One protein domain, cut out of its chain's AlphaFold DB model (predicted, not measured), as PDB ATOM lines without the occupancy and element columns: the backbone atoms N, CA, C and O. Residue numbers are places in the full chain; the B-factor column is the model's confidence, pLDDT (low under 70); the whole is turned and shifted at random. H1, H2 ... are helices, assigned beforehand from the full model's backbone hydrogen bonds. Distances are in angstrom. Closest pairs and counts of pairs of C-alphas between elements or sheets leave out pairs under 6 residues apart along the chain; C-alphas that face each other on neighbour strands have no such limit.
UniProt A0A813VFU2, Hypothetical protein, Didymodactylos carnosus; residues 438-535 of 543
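This is residues 438 to 535 of the 543 residues of the protein "Hypothetical protein" of Didymodactylos carnosus (UniProt A0A813VFU2). A hairpin of two helices, H3 and H4, makes the core; H2 packs on its end where H3 begins and H4 ends, and H5 packs on H3 nearer the other end. The 98 printed residues, with five named helices in order H1 to H5, are all helix in class, compact, with radius of gyration of the C-alphas 14.2 A and spans of 41 by 35 by 20 A.

Start at H1, residues 438 to 443; it only just touches H3, residues 482 to 496, with 3 pairs of C-alphas within 8 A, the closest His 439 and Trp 486 at 7.1 A. H2, residues 459 to 476, touches residues 508 to 513 alone of H4, residues 500 to 513, at a steep tilt of 56 degrees; the closest C-alphas, Arg 463 and Pro 512, are 5.1 A apart. H3 and H4 form a hairpin, opposite ways at a shallow tilt of 24 degrees, C-alphas 494 and 503 closest at 4.4 A. H5, residues 519 to 533, touches residues 491 to 495 alone of H3, C-alphas 495 and 528 closest at 6.2 A. Each O i to N i+4 pair is within hydrogen-bond range in H1, H2, H3 and H5, but 8 of 10 in H4.

Find C-alpha 438 at (197.332, 121.157, 196.183), where H1 begins. H2 measures 25.7 A, and H5 ends at C-alpha 533 (222.837, 109.394, 195.603).

The printed part has no cut. The link H1 to H2 is long; pLDDT is under 70 at residues 444 to 457, 498 to 499 and 531 to 535.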
ATOM      1  N   LEU A 438     196.341 120.090 196.029       84.56
ATOM      2  CA  LEU A 438     197.332 121.157 196.183       84.56
ATOM      3  C   LEU A 438     198.751 120.658 195.888       84.56
ATOM      4  O   LEU A 438     199.489 121.310 195.151       84.56
ATOM      5  N   HIS A 439     199.142 119.494 196.410       83.19
ATOM      6  CA  HIS A 439     200.482 118.958 196.188       83.19
ATOM      7  C   HIS A 439     200.754 118.656 194.704       83.19
ATOM      8  O   HIS A 439     201.783 119.067 194.170       83.19
ATOM      9  N   ILE A 440     199.818 118.011 194.003       77.81
ATOM     10  CA  ILE A 440     199.984 117.678 192.579       77.81
ATOM     11  C   ILE A 440     199.843 118.925 191.689       77.81
ATOM     12  O   ILE A 440     200.532 119.047 190.670       77.81
ATOM     13  N   ALA A 441     199.012 119.899 192.079       76.75
ATOM     14  CA  ALA A 441     198.969 121.200 191.419       76.75
ATOM     15  C   ALA A 441     200.346 121.883 191.459       76.75
ATOM     16  O   ALA A 441     200.830 122.282 190.397       76.75
ATOM     17  N   MET A 442     200.994 121.920 192.632       77.00
ATOM     18  CA  MET A 442     202.343 122.471 192.821       77.00
ATOM     19  C   MET A 442     203.409 121.733 192.003       77.00
ATOM     20  O   MET A 442     204.137 122.376 191.253       77.00
ATOM     21  N   LEU A 443     203.466 120.397 192.071       74.62
ATOM     22  CA  LEU A 443     204.421 119.585 191.294       74.62
ATOM     23  C   LEU A 443     204.303 119.822 189.774       74.62
ATOM     24  O   LEU A 443     205.285 119.771 189.035       74.62
ATOM     25  N   GLY A 444     203.095 120.115 189.289       64.81
ATOM     26  CA  GLY A 444     202.865 120.446 187.885       64.81
ATOM     27  C   GLY A 444     203.199 121.891 187.482       64.81
ATOM     28  O   GLY A 444     203.029 122.209 186.308       64.81
ATOM     29  N   MET A 445     203.633 122.776 188.391       65.12
ATOM     30  CA  MET A 445     204.033 124.159 188.048       65.12
ATOM     31  C   MET A 445     205.424 124.248 187.403       65.12
ATOM     32  O   MET A 445     205.685 125.185 186.647       65.12
ATOM     33  N   ASP A 446     206.285 123.259 187.650       56.81
ATOM     34  CA  ASP A 446     207.672 123.235 187.161       56.81
ATOM     35  C   ASP A 446     207.805 122.599 185.760       56.81
ATOM     36  O   ASP A 446     208.870 122.608 185.143       56.81
ATOM     37  N   HIS A 447     206.706 122.064 185.220       59.53
ATOM     38  CA  HIS A 447     206.687 121.332 183.955       59.53
ATOM     39  C   HIS A 447     206.725 122.251 182.723       59.53
ATOM     40  O   HIS A 447     206.083 123.298 182.659       59.53
ATOM     41  N   ASN A 448     207.458 121.831 181.687       47.72
ATOM     42  CA  ASN A 448     207.813 122.698 180.557       47.72
ATOM     43  C   ASN A 448     206.764 122.766 179.415       47.72
ATOM     44  O   ASN A 448     207.040 123.375 178.383       47.72
ATOM     45  N   ARG A 449     205.569 122.164 179.562       49.50
ATOM     46  CA  ARG A 449     204.471 122.280 178.572       49.50
ATOM     47  C   ARG A 449     203.648 123.557 178.786       49.50
ATOM     48  O   ARG A 449     203.274 123.886 179.905       49.50
ATOM     49  N   ALA A 450     203.257 124.200 177.686       42.06
ATOM     50  CA  ALA A 450     202.536 125.482 177.637       42.06
ATOM     51  C   ALA A 450     201.078 125.480 178.172       42.06
ATOM     52  O   ALA A 450     200.337 126.427 177.936       42.06
ATOM     53  N   ILE A 451     200.649 124.435 178.887       48.81
ATOM     54  CA  ILE A 451     199.261 124.254 179.359       48.81
ATOM     55  C   ILE A 451     199.013 125.003 180.689       48.81
ATOM     56  O   ILE A 451     197.871 125.160 181.114       48.81
ATOM     57  N   ARG A 452     200.066 125.486 181.367       49.41
ATOM     58  CA  ARG A 452     199.964 126.250 182.624       49.41
ATOM     59  C   ARG A 452     200.679 127.599 182.507       49.41
ATOM     60  O   ARG A 452     201.817 127.677 182.059       49.41
ATOM     61  N   VAL A 453     199.989 128.664 182.924       46.12
ATOM     62  CA  VAL A 453     200.334 130.070 182.618       46.12
ATOM     63  C   VAL A 453     201.459 130.636 183.505       46.12
ATOM     64  O   VAL A 453     202.090 131.633 183.152       46.12
ATOM     65  N   HIS A 454     201.758 130.008 184.648       54.78
ATOM     66  CA  HIS A 454     202.702 130.542 185.633       54.78
ATOM     67  C   HIS A 454     203.759 129.523 186.065       54.78
ATOM     68  O   HIS A 454     203.470 128.585 186.803       54.78
ATOM     69  N   LYS A 455     205.007 129.780 185.657       59.06
ATOM     70  CA  LYS A 455     206.206 129.168 186.241       59.06
ATOM     71  C   LYS A 455     206.637 129.967 187.467       59.06
ATOM     72  O   LYS A 455     206.853 131.178 187.355       59.06
ATOM     73  N   LEU A 456     206.819 129.300 188.603       62.75
ATOM     74  CA  LEU A 456     207.549 129.873 189.733       62.75
ATOM     75  C   LEU A 456     209.021 130.019 189.314       62.75
ATOM     76  O   LEU A 456     209.569 129.130 188.675       62.75
ATOM     77  N   ARG A 457     209.655 131.163 189.597       62.88
ATOM     78  CA  ARG A 457     211.043 131.442 189.160       62.88
ATOM     79  C   ARG A 457     212.045 131.481 190.312       62.88
ATOM     80  O   ARG A 457     213.200 131.842 190.112       62.88
ATOM     81  N   SER A 458     211.603 131.202 191.539       73.94
ATOM     82  CA  SER A 458     212.453 131.240 192.729       73.94
ATOM     83  C   SER A 458     211.823 130.510 193.913       73.94
ATOM     84  O   SER A 458     210.636 130.684 194.200       73.94
ATOM     85  N   VAL A 459     212.661 129.840 194.708       71.19
ATOM     86  CA  VAL A 459     212.318 129.277 196.028       71.19
ATOM     87  C   VAL A 459     211.674 130.316 196.968       71.19
ATOM     88  O   VAL A 459     210.858 129.963 197.821       71.19
ATOM     89  N   LYS A 460     211.981 131.617 196.814       76.12
ATOM     90  CA  LYS A 460     211.310 132.694 197.571       76.12
ATOM     91  C   LYS A 460     209.839 132.860 197.168       76.12
ATOM     92  O   LYS A 460     208.993 133.018 198.041       76.12
ATOM     93  N   GLN A 461     209.539 132.793 195.869       79.19
ATOM     94  CA  GLN A 461     208.167 132.872 195.350       79.19
ATOM     95  C   GLN A 461     207.368 131.625 195.737       79.19
ATOM     96  O   GLN A 461     206.254 131.760 196.229       79.19
ATOM     97  N   LEU A 462     207.971 130.436 195.608       81.44
ATOM     98  CA  LEU A 462     207.392 129.169 196.067       81.44
ATOM     99  C   LEU A 462     207.016 129.225 197.557       81.44
ATOM    100  O   LEU A 462     205.877 128.934 197.914       81.44
ATOM    101  N   ARG A 463     207.942 129.669 198.421       81.69
ATOM    102  CA  ARG A 463     207.682 129.848 199.858       81.69
ATOM    103  C   ARG A 463     206.493 130.765 200.111       81.69
ATOM    104  O   ARG A 463     205.593 130.389 200.853       81.69
ATOM    105  N   GLN A 464     206.509 131.950 199.502       84.00
ATOM    106  CA  GLN A 464     205.455 132.938 199.691       84.00
ATOM    107  C   GLN A 464     204.100 132.370 199.246       84.00
ATOM    108  O   GLN A 464     203.121 132.496 199.972       84.00
ATOM    109  N   PHE A 465     204.052 131.694 198.095       84.38
ATOM    110  CA  PHE A 465     202.837 131.100 197.541       84.38
ATOM    111  C   PHE A 465     202.256 129.989 198.429       84.38
ATOM    112  O   PHE A 465     201.072 130.036 198.752       84.38
ATOM    113  N   VAL A 466     203.085 129.052 198.912       86.00
ATOM    114  CA  VAL A 466     202.639 128.012 199.861       86.00
ATOM    115  C   VAL A 466     202.102 128.640 201.152       86.00
ATOM    116  O   VAL A 466     201.054 128.226 201.640       86.00
ATOM    117  N   GLN A 467     202.755 129.687 201.671       86.69
ATOM    118  CA  GLN A 467     202.290 130.400 202.867       86.69
ATOM    119  C   GLN A 467     200.950 131.124 202.647       86.69
ATOM    120  O   GLN A 467     200.093 131.070 203.525       86.69
ATOM    121  N   TRP A 468     200.722 131.736 201.477       87.38
ATOM    122  CA  TRP A 468     199.416 132.310 201.117       87.38
ATOM    123  C   TRP A 468     198.315 131.244 201.011       87.38
ATOM    124  O   TRP A 468     197.212 131.474 201.499       87.38
ATOM    125  N   ILE A 469     198.607 130.076 200.425       87.44
ATOM    126  CA  ILE A 469     197.652 128.957 200.335       87.44
ATOM    127  C   ILE A 469     197.284 128.445 201.732       87.44
ATOM    128  O   ILE A 469     196.101 128.314 202.045       87.44
ATOM    129  N   VAL A 470     198.277 128.189 202.591       87.81
ATOM    130  CA  VAL A 470     198.041 127.739 203.972       87.81
ATOM    131  C   VAL A 470     197.236 128.777 204.751       87.81
ATOM    132  O   VAL A 470     196.270 128.407 205.412       87.81
ATOM    133  N   TYR A 471     197.574 130.066 204.636       87.50
ATOM    134  CA  TYR A 471     196.820 131.149 205.267       87.50
ATOM    135  C   TYR A 471     195.350 131.161 204.816       87.50
ATOM    136  O   TYR A 471     194.456 131.130 205.659       87.50
ATOM    137  N   LEU A 472     195.098 131.114 203.502       88.56
ATOM    138  CA  LEU A 472     193.749 131.098 202.931       88.56
ATOM    139  C   LEU A 472     192.918 129.922 203.465       88.56
ATOM    140  O   LEU A 472     191.833 130.126 204.005       88.56
ATOM    141  N   PHE A 473     193.430 128.692 203.372       86.94
ATOM    142  CA  PHE A 473     192.677 127.518 203.821       86.94
ATOM    143  C   PHE A 473     192.554 127.415 205.342       86.94
ATOM    144  O   PHE A 473     191.552 126.894 205.826       86.94
ATOM    145  N   ARG A 474     193.501 127.964 206.109       85.81
ATOM    146  CA  ARG A 474     193.381 128.092 207.568       85.81
ATOM    147  C   ARG A 474     192.281 129.078 207.971       85.81
ATOM    148  O   ARG A 474     191.629 128.853 208.986       85.81
ATOM    149  N   SER A 475     192.054 130.131 207.185       84.75
ATOM    150  CA  SER A 475     190.941 131.069 207.388       84.75
ATOM    151  C   SER A 475     189.592 130.518 206.914       84.75
ATOM    152  O   SER A 475     188.584 130.778 207.563       84.75
ATOM    153  N   CYS A 476     189.553 129.769 205.807       84.62
ATOM    154  CA  CYS A 476     188.298 129.273 205.227       84.62
ATOM    155  C   CYS A 476     187.829 127.921 205.793       84.62
ATOM    156  O   CYS A 476     186.627 127.704 205.907       84.62
ATOM    157  N   VAL A 477     188.747 126.998 206.106       83.31
ATOM    158  CA  VAL A 477     188.431 125.602 206.472       83.31
ATOM    159  C   VAL A 477     189.381 125.076 207.577       83.31
ATOM    160  O   VAL A 477     190.103 124.092 207.373       83.31
ATOM    161  N   PRO A 478     189.425 125.718 208.765       79.88
ATOM    162  CA  PRO A 478     190.409 125.421 209.815       79.88
ATOM    163  C   PRO A 478     190.420 123.950 210.267       79.88
ATOM    164  O   PRO A 478     191.486 123.401 210.540       79.88
ATOM    165  N   GLN A 479     189.262 123.286 210.281       82.19
ATOM    166  CA  GLN A 479     189.088 121.894 210.713       82.19
ATOM    167  C   GLN A 479     189.853 120.849 209.876       82.19
ATOM    168  O   GLN A 479     190.026 119.714 210.318       82.19
ATOM    169  N   VAL A 480     190.326 121.201 208.675       81.62
ATOM    170  CA  VAL A 480     191.052 120.265 207.795       81.62
ATOM    171  C   VAL A 480     192.520 120.114 208.196       81.62
ATOM    172  O   VAL A 480     193.130 119.104 207.852       81.62
ATOM    173  N   MET A 481     193.100 121.073 208.930       85.94
ATOM    174  CA  MET A 481     194.531 121.080 209.279       85.94
ATOM    175  C   MET A 481     195.425 120.878 208.037       85.94
ATOM    176  O   MET A 481     196.315 120.026 208.009       85.94
ATOM    177  N   VAL A 482     195.153 121.652 206.974       86.38
ATOM    178  CA  VAL A 482     195.787 121.504 205.645       86.38
ATOM    179  C   VAL A 482     197.313 121.499 205.733       86.38
ATOM    180  O   VAL A 482     197.948 120.682 205.078       86.38
ATOM    181  N   GLU A 483     197.889 122.356 206.575       87.88
ATOM    182  CA  GLU A 483     199.330 122.457 206.838       87.88
ATOM    183  C   GLU A 483     199.938 121.094 207.236       87.88
ATOM    184  O   GLU A 483     200.903 120.632 206.625       87.88
ATOM    185  N   GLU A 484     199.313 120.396 208.193       87.44
ATOM    186  CA  GLU A 484     199.771 119.100 208.710       87.44
ATOM    187  C   GLU A 484     199.560 117.973 207.701       87.44
ATOM    188  O   GLU A 484     200.483 117.200 207.423       87.44
ATOM    189  N   ARG A 485     198.363 117.889 207.103       88.62
ATOM    190  CA  ARG A 485     198.044 116.843 206.119       88.62
ATOM    191  C   ARG A 485     198.899 116.974 204.856       88.62
ATOM    192  O   ARG A 485     199.350 115.966 204.311       88.62
ATOM    193  N   TRP A 486     199.174 118.200 204.410       90.06
ATOM    194  CA  TRP A 486     200.024 118.464 203.248       90.06
ATOM    195  C   TRP A 486     201.493 118.137 203.532       90.06
ATOM    196  O   TRP A 486     202.154 117.544 202.678       90.06
ATOM    197  N   MET A 487     201.985 118.416 204.746       88.38
ATOM    198  CA  MET A 487     203.320 117.989 205.173       88.38
ATOM    199  C   MET A 487     203.442 116.460 205.184       88.38
ATOM    200  O   MET A 487     204.393 115.921 204.620       88.38
ATOM    201  N   GLN A 488     202.471 115.752 205.772       87.69
ATOM    202  CA  GLN A 488     202.451 114.284 205.822       87.69
ATOM    203  C   GLN A 488     202.425 113.655 204.423       87.69
ATOM    204  O   GLN A 488     203.138 112.681 204.171       87.69
ATOM    205  N   LEU A 489     201.644 114.220 203.499       86.50
ATOM    206  CA  LEU A 489     201.609 113.777 202.108       86.50
ATOM    207  C   LEU A 489     202.950 114.018 201.399       86.50
ATOM    208  O   LEU A 489     203.499 113.095 200.801       86.50
ATOM    209  N   ALA A 490     203.503 115.229 201.492       86.62
ATOM    210  CA  ALA A 490     204.779 115.562 200.862       86.62
ATOM    211  C   ALA A 490     205.931 114.692 201.404       86.62
ATOM    212  O   ALA A 490     206.805 114.268 200.645       86.62
ATOM    213  N   LEU A 491     205.910 114.367 202.701       85.50
ATOM    214  CA  LEU A 491     206.840 113.424 203.328       85.50
ATOM    215  C   LEU A 491     206.661 111.999 202.793       85.50
ATOM    216  O   LEU A 491     207.648 111.365 202.427       85.50
ATOM    217  N   ARG A 492     205.418 111.510 202.679       84.12
ATOM    218  CA  ARG A 492     205.117 110.200 202.077       84.12
ATOM    219  C   ARG A 492     205.713 110.098 200.670       84.12
ATOM    220  O   ARG A 492     206.419 109.136 200.390       84.12
ATOM    221  N   ILE A 493     205.505 111.123 199.843       78.88
ATOM    222  CA  ILE A 493     205.998 111.202 198.459       78.88
ATOM    223  C   ILE A 493     207.528 111.263 198.413       78.88
ATOM    224  O   ILE A 493     208.146 110.529 197.646       78.88
ATOM    225  N   THR A 494     208.148 112.061 199.283       82.00
ATOM    226  CA  THR A 494     209.613 112.141 199.435       82.00
ATOM    227  C   THR A 494     210.239 110.769 199.716       82.00
ATOM    228  O   THR A 494     211.310 110.468 199.189       82.00
ATOM    229  N   LEU A 495     209.583 109.927 200.525       81.81
ATOM    230  CA  LEU A 495     210.087 108.596 200.879       81.81
ATOM    231  C   LEU A 495     209.739 107.503 199.857       81.81
ATOM    232  O   LEU A 495     210.537 106.584 199.680       81.81
ATOM    233  N   SER A 496     208.576 107.581 199.198       75.62
ATOM    234  CA  SER A 496     208.089 106.532 198.289       75.62
ATOM    235  C   SER A 496     208.443 106.745 196.816       75.62
ATOM    236  O   SER A 496     208.433 105.783 196.053       75.62
ATOM    237  N   CYS A 497     208.717 107.978 196.380       70.00
ATOM    238  CA  CYS A 497     208.952 108.267 194.967       70.00
ATOM    239  C   CYS A 497     210.351 107.819 194.501       70.00
ATOM    240  O   CYS A 497     211.364 107.993 195.189       70.00
ATOM    241  N   SER A 498     210.410 107.268 193.288       67.44
ATOM    242  CA  SER A 498     211.648 106.948 192.569       67.44
ATOM    243  C   SER A 498     212.284 108.173 191.898       67.44
ATOM    244  O   SER A 498     213.488 108.182 191.667       67.44
ATOM    245  N   SER A 499     211.514 109.226 191.601       69.38
ATOM    246  CA  SER A 499     212.008 110.398 190.874       69.38
ATOM    247  C   SER A 499     212.638 111.447 191.793       69.38
ATOM    248  O   SER A 499     211.951 112.097 192.585       69.38
ATOM    249  N   ARG A 500     213.944 111.696 191.606       70.31
ATOM    250  CA  ARG A 500     214.711 112.732 192.330       70.31
ATOM    251  C   ARG A 500     214.072 114.125 192.236       70.31
ATOM    252  O   ARG A 500     214.112 114.870 193.211       70.31
ATOM    253  N   HIS A 501     213.451 114.464 191.099       71.12
ATOM    254  CA  HIS A 501     212.760 115.744 190.901       71.12
ATOM    255  C   HIS A 501     211.558 115.891 191.848       71.12
ATOM    256  O   HIS A 501     211.456 116.884 192.562       71.12
ATOM    257  N   TYR A 502     210.701 114.870 191.936       72.00
ATOM    258  CA  TYR A 502     209.516 114.883 192.802       72.00
ATOM    259  C   TYR A 502     209.890 114.895 194.281       72.00
ATOM    260  O   TYR A 502     209.307 115.657 195.052       72.00
ATOM    261  N   THR A 503     210.899 114.114 194.672       77.00
ATOM    262  CA  THR A 503     211.489 114.157 196.016       77.00
ATOM    263  C   THR A 503     212.023 115.561 196.333       77.00
ATOM    264  O   THR A 503     211.731 116.103 197.398       77.00
ATOM    265  N   GLY A 504     212.731 116.194 195.392       77.56
ATOM    266  CA  GLY A 504     213.233 117.564 195.510       77.56
ATOM    267  C   GLY A 504     212.123 118.604 195.686       77.56
ATOM    268  O   GLY A 504     212.115 119.321 196.686       77.56
ATOM    269  N   CYS A 505     211.156 118.666 194.768       78.56
ATOM    270  CA  CYS A 505     210.045 119.620 194.840       78.56
ATOM    271  C   CYS A 505     209.166 119.386 196.084       78.56
ATOM    272  O   CYS A 505     208.759 120.347 196.736       78.56
ATOM    273  N   SER A 506     208.958 118.131 196.504       85.75
ATOM    274  CA  SER A 506     208.255 117.806 197.756       85.75
ATOM    275  C   SER A 506     208.987 118.348 198.987       85.75
ATOM    276  O   SER A 506     208.367 118.987 199.838       85.75
ATOM    277  N   LEU A 507     210.312 118.183 199.063       85.00
ATOM    278  CA  LEU A 507     211.145 118.779 200.117       85.00
ATOM    279  C   LEU A 507     211.113 120.317 200.088       85.00
ATOM    280  O   LEU A 507     211.071 120.953 201.146       85.00
ATOM    281  N   GLN A 508     211.079 120.926 198.896       84.12
ATOM    282  CA  GLN A 508     210.916 122.375 198.749       84.12
ATOM    283  C   GLN A 508     209.537 122.872 199.219       84.12
ATOM    284  O   GLN A 508     209.470 123.987 199.734       84.12
ATOM    285  N   ILE A 509     208.473 122.063 199.109       86.06
ATOM    286  CA  ILE A 509     207.127 122.356 199.645       86.06
ATOM    287  C   ILE A 509     207.067 122.166 201.168       86.06
ATOM    288  O   ILE A 509     206.414 122.955 201.841       86.06
ATOM    289  N   ILE A 510     207.767 121.185 201.746       86.50
ATOM    290  CA  ILE A 510     207.739 120.959 203.204       86.50
ATOM    291  C   ILE A 510     208.357 122.136 203.977       86.50
ATOM    292  O   ILE A 510     207.827 122.566 204.999       86.50
ATOM    293  N   ARG A 511     209.471 122.695 203.488       82.62
ATOM    294  CA  ARG A 511     210.192 123.788 204.165       82.62
ATOM    295  C   ARG A 511     209.339 125.038 204.486       82.62
ATOM    296  O   ARG A 511     209.485 125.547 205.596       82.62
ATOM    297  N   PRO A 512     208.511 125.589 203.575       84.31
ATOM    298  CA  PRO A 512     207.647 126.736 203.862       84.31
ATOM    299  C   PRO A 512     206.418 126.423 204.726       84.31
ATOM    300  O   PRO A 512     205.858 127.377 205.264       84.31
ATOM    301  N   LEU A 513     206.027 125.149 204.895       86.44
ATOM    302  CA  LEU A 513     204.958 124.762 205.828       86.44
ATOM    303  C   LEU A 513     205.364 124.980 207.295       86.44
ATOM    304  O   LEU A 513     204.500 125.150 208.134       86.44
ATOM    305  N   GLY A 514     206.662 125.003 207.624       79.31
ATOM    306  CA  GLY A 514     207.155 125.450 208.938       79.31
ATOM    307  C   GLY A 514     206.886 124.523 210.134       79.31
ATOM    308  O   GLY A 514     207.358 124.814 211.233       79.31
ATOM    309  N   LEU A 515     206.183 123.408 209.933       84.50
ATOM    310  CA  LEU A 515     205.859 122.434 210.975       84.50
ATOM    311  C   LEU A 515     207.088 121.664 211.507       84.50
ATOM    312  O   LEU A 515     208.036 121.401 210.757       84.50
ATOM    313  N   PRO A 516     207.076 121.246 212.789       79.69
ATOM    314  CA  PRO A 516     208.175 120.499 213.393       79.69
ATOM    315  C   PRO A 516     208.275 119.073 212.830       79.69
ATOM    316  O   PRO A 516     207.350 118.270 212.944       79.69
ATOM    317  N   MET A 517     209.436 118.718 212.270       77.69
ATOM    318  CA  MET A 517     209.740 117.333 211.896       77.69
ATOM    319  C   MET A 517     210.115 116.496 213.122       77.69
ATOM    320  O   MET A 517     210.922 116.922 213.948       77.69
ATOM    321  N   SER A 518     209.616 115.260 213.197       82.62
ATOM    322  CA  SER A 518     210.134 114.290 214.167       82.62
ATOM    323  C   SER A 518     211.498 113.746 213.724       82.62
ATOM    324  O   SER A 518     211.782 113.617 212.532       82.62
ATOM    325  N   PHE A 519     212.329 113.361 214.695       81.31
ATOM    326  CA  PHE A 519     213.656 112.781 214.451       81.31
ATOM    327  C   PHE A 519     213.614 111.538 213.540       81.31
ATOM    328  O   PHE A 519     214.515 111.327 212.731       81.31
ATOM    329  N   ARG A 520     212.525 110.758 213.606       81.38
ATOM    330  CA  ARG A 520     212.291 109.594 212.742       81.38
ATOM    331  C   ARG A 520     212.177 109.984 211.265       81.38
ATOM    332  O   ARG A 520     212.883 109.412 210.446       81.38
ATOM    333  N   TRP A 521     211.382 111.008 210.939       80.75
ATOM    334  CA  TRP A 521     211.264 111.500 209.559       80.75
ATOM    335  C   TRP A 521     212.598 112.018 209.014       80.75
ATOM    336  O   TRP A 521     212.902 111.797 207.846       80.75
ATOM    337  N   VAL A 522     213.422 112.656 209.852       82.06
ATOM    338  CA  VAL A 522     214.769 113.100 209.453       82.06
ATOM    339  C   VAL A 522     215.664 111.903 209.104       82.06
ATOM    340  O   VAL A 522     216.323 111.930 208.066       82.06
ATOM    341  N   ILE A 523     215.648 110.834 209.910       83.69
ATOM    342  CA  ILE A 523     216.373 109.586 209.607       83.69
ATOM    343  C   ILE A 523     215.867 108.954 208.305       83.69
ATOM    344  O   ILE A 523     216.679 108.574 207.462       83.69
ATOM    345  N   ASP A 524     214.550 108.865 208.115       82.94
ATOM    346  CA  ASP A 524     213.956 108.243 206.928       82.94
ATOM    347  C   ASP A 524     214.306 109.028 205.645       82.94
ATOM    348  O   ASP A 524     214.695 108.429 204.638       82.94
ATOM    349  N   ILE A 525     214.275 110.370 205.694       82.38
ATOM    350  CA  ILE A 525     214.714 111.242 204.589       82.38
ATOM    351  C   ILE A 525     216.206 111.043 204.304       82.38
ATOM    352  O   ILE A 525     216.577 110.859 203.147       82.38
ATOM    353  N   LEU A 526     217.068 111.038 205.328       79.88
ATOM    354  CA  LEU A 526     218.506 110.804 205.150       79.88
ATOM    355  C   LEU A 526     218.780 109.413 204.554       79.88
ATOM    356  O   LEU A 526     219.587 109.290 203.635       79.88
ATOM    357  N   SER A 527     218.058 108.381 204.998       81.56
ATOM    358  CA  SER A 527     218.143 107.024 204.444       81.56
ATOM    359  C   SER A 527     217.730 106.975 202.969       81.56
ATOM    360  O   SER A 527     218.393 106.311 202.167       81.56
ATOM    361  N   ARG A 528     216.666 107.694 202.572       75.38
ATOM    362  CA  ARG A 528     216.259 107.785 201.160       75.38
ATOM    363  C   ARG A 528     217.256 108.594 200.332       75.38
ATOM    364  O   ARG A 528     217.598 108.140 199.244       75.38
ATOM    365  N   LEU A 529     217.770 109.713 200.849       71.19
ATOM    366  CA  LEU A 529     218.774 110.539 200.170       71.19
ATOM    367  C   LEU A 529     220.050 109.743 199.870       71.19
ATOM    368  O   LEU A 529     220.498 109.732 198.725       71.19
ATOM    369  N   VAL A 530     220.576 109.000 200.852       71.88
ATOM    370  CA  VAL A 530     221.739 108.109 200.667       71.88
ATOM    371  C   VAL A 530     221.485 107.069 199.568       71.88
ATOM    372  O   VAL A 530     222.371 106.821 198.756       71.88
ATOM    373  N   LYS A 531     220.267 106.512 199.475       66.38
ATOM    374  CA  LYS A 531     219.886 105.596 198.383       66.38
ATOM    375  C   LYS A 531     219.836 106.306 197.022       66.38
ATOM    376  O   LYS A 531     220.416 105.801 196.070       66.38
ATOM    377  N   THR A 532     219.232 107.496 196.931       62.03
ATOM    378  CA  THR A 532     219.139 108.260 195.665       62.03
ATOM    379  C   THR A 532     220.470 108.814 195.152       62.03
ATOM    380  O   THR A 532     220.588 109.092 193.964       62.03
ATOM    381  N   VAL A 533     221.480 108.983 196.016       58.44
ATOM    382  CA  VAL A 533     222.837 109.394 195.603       58.44
ATOM    383  C   VAL A 533     223.579 108.259 194.882       58.44
ATOM    384  O   VAL A 533     224.469 108.530 194.080       58.44
ATOM    385  N   ALA A 534     223.192 107.000 195.115       53.97
ATOM    386  CA  ALA A 534     223.739 105.829 194.428       53.97
ATOM    387  C   ALA A 534     222.980 105.451 193.134       53.97
ATOM    388  O   ALA A 534     223.420 104.563 192.406       53.97
ATOM    389  N   GLU A 535     221.849 106.102 192.843       52.75
ATOM    390  CA  GLU A 535     221.052 105.871 191.632       52.75
ATOM    391  C   GLU A 535     221.612 106.721 190.465       52.75
ATOM    392  O   GLU A 535     221.589 107.957 190.549       52.75
TER     393      GLU A 535